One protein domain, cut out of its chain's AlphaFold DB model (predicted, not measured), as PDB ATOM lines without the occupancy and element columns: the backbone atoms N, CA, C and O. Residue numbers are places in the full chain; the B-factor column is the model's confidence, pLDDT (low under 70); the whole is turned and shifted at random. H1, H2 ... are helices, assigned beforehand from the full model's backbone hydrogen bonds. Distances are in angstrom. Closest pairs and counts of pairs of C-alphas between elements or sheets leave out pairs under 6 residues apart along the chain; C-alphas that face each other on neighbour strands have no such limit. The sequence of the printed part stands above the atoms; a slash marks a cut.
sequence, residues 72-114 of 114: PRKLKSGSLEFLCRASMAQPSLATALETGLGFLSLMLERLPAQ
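Overview. This is residues 72 to 114 of the 114 residues of the protein "AraC family transcriptional regulator ligand-binding domain-containing protein" of Pseudomonas sp. K5002 (UniProt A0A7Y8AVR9). This is a flat helical hairpin: H1 and the longer H2 lie side by side and run opposite ways, joined by a tight turn at one end. Two stretches without a named element, residues 72 to 78 before H1 and 108 to 114 after H2, lie toward the other end, away from the turn of residues 89 to 92. The printed part has 43 residues with two named helices, H1 then H2, and no named strand; its class is all helix. It is only just compact, close to loose, with a radius of gyration of the C-alphas of 10.5 A, and spans 32 by 25 by 8 A.

Arrangement. Start with H1, residues 79 to 88, then cross the tight link of 4 residues to H2, residues 93 to 107. The two touch, their closest C-alphas being those of Ser 87 and Ala 96, 4.2 A apart. This hairpin has a shallow tilt of 23 degrees. In H1 and H2 every O i to N i+4 pair is within hydrogen-bond range.

Along the chain. Find C-alpha 79 at (186.232, 251.908, 234.667); H1 runs 14.1 A from there to C-alpha 88. H2 runs 21.1 A, from C-alpha 93 at (185.135, 268.234, 223.786) to C-alpha 107 at (192.117, 256.310, 239.737).

Size, cuts and confidence. The two C-alphas farthest apart, those of Pro 72 and Pro 91, are 32.4 A apart. The printed part has no cut; look for pLDDT under 70 at residues 112 to 114.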
ATOM      1  N   PRO A  72     199.995 250.950 240.771       89.88
ATOM      2  CA  PRO A  72     199.670 250.384 242.079       89.88
ATOM      3  C   PRO A  72     198.163 250.271 242.340       89.88
ATOM      4  O   PRO A  72     197.724 249.343 243.025       89.88
ATOM      5  N   ARG A  73     197.364 251.201 241.801       92.00
ATOM      6  CA  ARG A  73     195.906 251.157 241.885       92.00
ATOM      7  C   ARG A  73     195.321 250.484 240.657       92.00
ATOM      8  O   ARG A  73     195.589 250.852 239.519       92.00
ATOM      9  N   LYS A  74     194.439 249.523 240.921       92.19
ATOM     10  CA  LYS A  74     193.709 248.816 239.873       92.19
ATOM     11  C   LYS A  74     192.647 249.705 239.251       92.19
ATOM     12  O   LYS A  74     191.821 250.290 239.956       92.19
ATOM     13  N   LEU A  75     192.591 249.688 237.928       94.12
ATOM     14  CA  LEU A  75     191.490 250.248 237.167       94.12
ATOM     15  C   LEU A  75     190.442 249.149 236.957       94.12
ATOM     16  O   LEU A  75     190.533 248.374 236.013       94.12
ATOM     17  N   LYS A  76     189.482 249.015 237.878       94.06
ATOM     18  CA  LYS A  76     188.521 247.896 237.876       94.06
ATOM     19  C   LYS A  76     187.793 247.748 236.531       94.06
ATOM     20  O   LYS A  76     187.491 248.742 235.876       94.06
ATOM     21  N   SER A  77     187.444 246.517 236.145       92.75
ATOM     22  CA  SER A  77     186.658 246.270 234.926       92.75
ATOM     23  C   SER A  77     185.411 247.165 234.858       92.75
ATOM     24  O   SER A  77     184.621 247.207 235.804       92.75
ATOM     25  N   GLY A  78     185.233 247.870 233.736       93.62
ATOM     26  CA  GLY A  78     184.162 248.849 233.531       93.62
ATOM     27  C   GLY A  78     184.548 250.297 233.858       93.62
ATOM     28  O   GLY A  78     183.776 251.207 233.559       93.62
ATOM     29  N   SER A  79     185.733 250.551 234.418       95.31
ATOM     30  CA  SER A  79     186.232 251.908 234.667       95.31
ATOM     31  C   SER A  79     186.436 252.709 233.376       95.31
ATOM     32  O   SER A  79     185.999 253.855 233.307       95.31
ATOM     33  N   LEU A  80     187.032 252.124 232.333       94.12
ATOM     34  CA  LEU A  80     187.202 252.762 231.024       94.12
ATOM     35  C   LEU A  80     185.861 252.962 230.310       94.12
ATOM     36  O   LEU A  80     185.663 253.962 229.624       94.12
ATOM     37  N   GLU A  81     184.914 252.042 230.487       95.81
ATOM     38  CA  GLU A  81     183.556 252.220 229.974       95.81
ATOM     39  C   GLU A  81     182.852 253.398 230.662       95.81
ATOM     40  O   GLU A  81     182.254 254.242 229.990       95.81
ATOM     41  N   PHE A  82     182.942 253.476 231.992       97.25
ATOM     42  CA  PHE A  82     182.402 254.585 232.769       97.25
ATOM     43  C   PHE A  82     183.034 255.916 232.356       97.25
ATOM     44  O   PHE A  82     182.305 256.869 232.095       97.25
ATOM     45  N   LEU A  83     184.364 255.954 232.219       97.00
ATOM     46  CA  LEU A  83     185.119 257.090 231.693       97.00
ATOM     47  C   LEU A  83     184.548 257.559 230.347       97.00
ATOM     48  O   LEU A  83     184.170 258.720 230.212       97.00
ATOM     49  N   CYS A  84     184.409 256.650 229.377       97.19
ATOM     50  CA  CYS A  84     183.850 256.970 228.064       97.19
ATOM     51  C   CYS A  84     182.427 257.531 228.163       97.19
ATOM     52  O   CYS A  84     182.133 258.564 227.563       97.19
ATOM     53  N   ARG A  85     181.542 256.887 228.936       98.06
ATOM     54  CA  ARG A  85     180.155 257.347 229.122       98.06
ATOM     55  C   ARG A  85     180.099 258.727 229.791       98.06
ATOM     56  O   ARG A  85     179.320 259.572 229.357       98.06
ATOM     57  N   ALA A  86     180.928 258.966 230.806       97.75
ATOM     58  CA  ALA A  86     181.005 260.240 231.520       97.75
ATOM     59  C   ALA A  86     181.534 261.369 230.624       97.75
ATOM     60  O   ALA A  86     180.957 262.457 230.616       97.75
ATOM     61  N   SER A  87     182.576 261.101 229.832       97.81
ATOM     62  CA  SER A  87     183.117 262.047 228.851       97.81
ATOM     63  C   SER A  87     182.119 262.346 227.729       97.81
ATOM     64  O   SER A  87     181.941 263.506 227.373       97.81
ATOM     65  N   MET A  88     181.415 261.337 227.202       97.50
ATOM     66  CA  MET A  88     180.397 261.523 226.154       97.50
ATOM     67  C   MET A  88     179.180 262.336 226.617       97.50
ATOM     68  O   MET A  88     178.482 262.904 225.782       97.50
ATOM     69  N   ALA A  89     178.913 262.385 227.923       97.94
ATOM     70  CA  ALA A  89     177.817 263.166 228.489       97.94
ATOM     71  C   ALA A  89     178.137 264.668 228.626       97.94
ATOM     72  O   ALA A  89     177.243 265.448 228.955       97.94
ATOM     73  N   GLN A  90     179.389 265.081 228.404       98.50
ATOM     74  CA  GLN A  90     179.803 266.473 228.569       98.50
ATOM     75  C   GLN A  90     179.383 267.351 227.377       98.50
ATOM     76  O   GLN A  90     179.347 266.883 226.238       98.50
ATOM     77  N   PRO A  91     179.096 268.647 227.605       97.81
ATOM     78  CA  PRO A  91     178.567 269.541 226.572       97.81
ATOM     79  C   PRO A  91     179.597 269.952 225.510       97.81
ATOM     80  O   PRO A  91     179.226 270.503 224.474       97.81
ATOM     81  N   SER A  92     180.892 269.734 225.754       98.38
ATOM     82  CA  SER A  92     181.960 270.091 224.822       98.38
ATOM     83  C   SER A  92     183.117 269.101 224.879       98.38
ATOM     84  O   SER A  92     183.339 268.438 225.889       98.38
ATOM     85  N   LEU A  93     183.917 269.049 223.810       98.00
ATOM     86  CA  LEU A  93     185.135 268.234 223.786       98.00
ATOM     87  C   LEU A  93     186.116 268.630 224.901       98.00
ATOM     88  O   LEU A  93     186.730 267.758 225.505       98.00
ATOM     89  N   ALA A  94     186.240 269.928 225.192       98.06
ATOM     90  CA  ALA A  94     187.113 270.417 226.259       98.06
ATOM     91  C   ALA A  94     186.709 269.831 227.622       98.06
ATOM     92  O   ALA A  94     187.513 269.175 228.276       98.06
ATOM     93  N   THR A  95     185.430 269.960 227.989       98.00
ATOM     94  CA  THR A  95     184.904 269.429 229.260       98.00
ATOM     95  C   THR A  95     184.913 267.895 229.309       98.00
ATOM     96  O   THR A  95     185.145 267.310 230.369       98.00
ATOM     97  N   ALA A  96     184.742 267.219 228.166       98.12
ATOM     98  CA  ALA A  96     184.886 265.766 228.046       98.12
ATOM     99  C   ALA A  96     186.312 265.283 228.355       98.12
ATOM    100  O   ALA A  96     186.482 264.277 229.054       98.12
ATOM    101  N   LEU A  97     187.324 265.998 227.846       97.00
ATOM    102  CA  LEU A  97     188.738 265.712 228.101       97.00
ATOM    103  C   LEU A  97     189.114 266.014 229.554       97.00
ATOM    104  O   LEU A  97     189.746 265.175 230.187       97.00
ATOM    105  N   GLU A  98     188.682 267.152 230.103       96.25
ATOM    106  CA  GLU A  98     188.895 267.504 231.517       96.25
ATOM    107  C   GLU A  98     188.296 266.452 232.457       96.25
ATOM    108  O   GLU A  98     188.979 265.960 233.353       96.25
ATOM    109  N   THR A  99     187.048 266.040 232.204       97.06
ATOM    110  CA  THR A  99     186.381 264.968 232.962       97.06
ATOM    111  C   THR A  99     187.178 263.671 232.888       97.06
ATOM    112  O   THR A  99     187.357 262.987 233.898       97.06
ATOM    113  N   GLY A 100     187.678 263.330 231.698       95.62
ATOM    114  CA  GLY A 100     188.393 262.083 231.498       95.62
ATOM    115  C   GLY A 100     189.775 262.050 232.146       95.62
ATOM    116  O   GLY A 100     190.121 261.075 232.811       95.62
ATOM    117  N   LEU A 101     190.541 263.133 232.015       94.50
ATOM    118  CA  LEU A 101     191.833 263.287 232.683       94.50
ATOM    119  C   LEU A 101     191.663 263.331 234.206       94.50
ATOM    120  O   LEU A 101     192.398 262.652 234.917       94.50
ATOM    121  N   GLY A 102     190.646 264.043 234.703       94.88
ATOM    122  CA  GLY A 102     190.314 264.076 236.127       94.88
ATOM    123  C   GLY A 102     189.990 262.689 236.682       94.88
ATOM    124  O   GLY A 102     190.515 262.305 237.725       94.88
ATOM    125  N   PHE A 103     189.193 261.895 235.961       95.25
ATOM    126  CA  PHE A 103     188.933 260.502 236.328       95.25
ATOM    127  C   PHE A 103     190.223 259.673 236.389       95.25
ATOM    128  O   PHE A 103     190.457 258.980 237.380       95.25
ATOM    129  N   LEU A 104     191.075 259.755 235.361       93.56
ATOM    130  CA  LEU A 104     192.327 258.997 235.325       93.56
ATOM    131  C   LEU A 104     193.248 259.360 236.494       93.56
ATOM    132  O   LEU A 104     193.822 258.460 237.094       93.56
ATOM    133  N   SER A 105     193.331 260.632 236.878       91.94
ATOM    134  CA  SER A 105     194.162 261.063 238.012       91.94
ATOM    135  C   SER A 105     193.602 260.738 239.385       91.94
ATOM    136  O   SER A 105     194.359 260.656 240.348       91.94
ATOM    137  N   LEU A 106     192.292 260.538 239.500       92.19
ATOM    138  CA  LEU A 106     191.703 259.990 240.720       92.19
ATOM    139  C   LEU A 106     192.021 258.496 240.865       92.19
ATOM    140  O   LEU A 106     192.278 258.016 241.974       92.19
ATOM    141  N   MET A 107     191.991 257.766 239.748       92.19
ATOM    142  CA  MET A 107     192.117 256.310 239.737       92.19
ATOM    143  C   MET A 107     193.567 255.826 239.751       92.19
ATOM    144  O   MET A 107     193.873 254.897 240.495       92.19
ATOM    145  N   LEU A 108     194.445 256.438 238.958       91.19
ATOM    146  CA  LEU A 108     195.838 256.029 238.790       91.19
ATOM    147  C   LEU A 108     196.742 256.820 239.732       91.19
ATOM    148  O   LEU A 108     196.753 258.050 239.724       91.19
ATOM    149  N   GLU A 109     197.538 256.115 240.526       89.56
ATOM    150  CA  GLU A 109     198.421 256.738 241.510       89.56
ATOM    151  C   GLU A 109     199.637 257.410 240.863       89.56
ATOM    152  O   GLU A 109     200.084 258.461 241.318       89.56
ATOM    153  N   ARG A 110     200.164 256.828 239.779       84.75
ATOM    154  CA  ARG A 110     201.355 257.328 239.075       84.75
ATOM    155  C   ARG A 110     201.035 258.278 237.920       84.75
ATOM    156  O   ARG A 110     201.960 258.686 237.219       84.75
ATOM    157  N   LEU A 111     199.766 258.645 237.721       73.31
ATOM    158  CA  LEU A 111     199.330 259.571 236.668       73.31
ATOM    159  C   LEU A 111     198.658 260.829 237.256       73.31
ATOM    160  O   LEU A 111     197.448 261.027 237.101       73.31
ATOM    161  N   PRO A 112     199.412 261.700 237.951       62.22
ATOM    162  CA  PRO A 112     198.854 262.948 238.454       62.22
ATOM    163  C   PRO A 112     198.545 263.909 237.290       62.22
ATOM    164  O   PRO A 112     199.399 264.148 236.443       62.22
ATOM    165  N   ALA A 113     197.339 264.488 237.255       58.38
ATOM    166  CA  ALA A 113     196.952 265.574 236.336       58.38
ATOM    167  C   ALA A 113     197.265 266.963 236.918       58.38
ATOM    168  O   ALA A 113     196.523 267.914 236.673       58.38
ATOM    169  N   GLN A 114     198.326 267.074 237.721       54.72
ATOM    170  CA  GLN A 114     198.805 268.353 238.251       54.72
ATOM    171  C   GLN A 114     200.097 268.757 237.555       54.72
ATOM    172  O   GLN A 114     201.027 267.921 237.546       54.72
TER     173      GLN A 114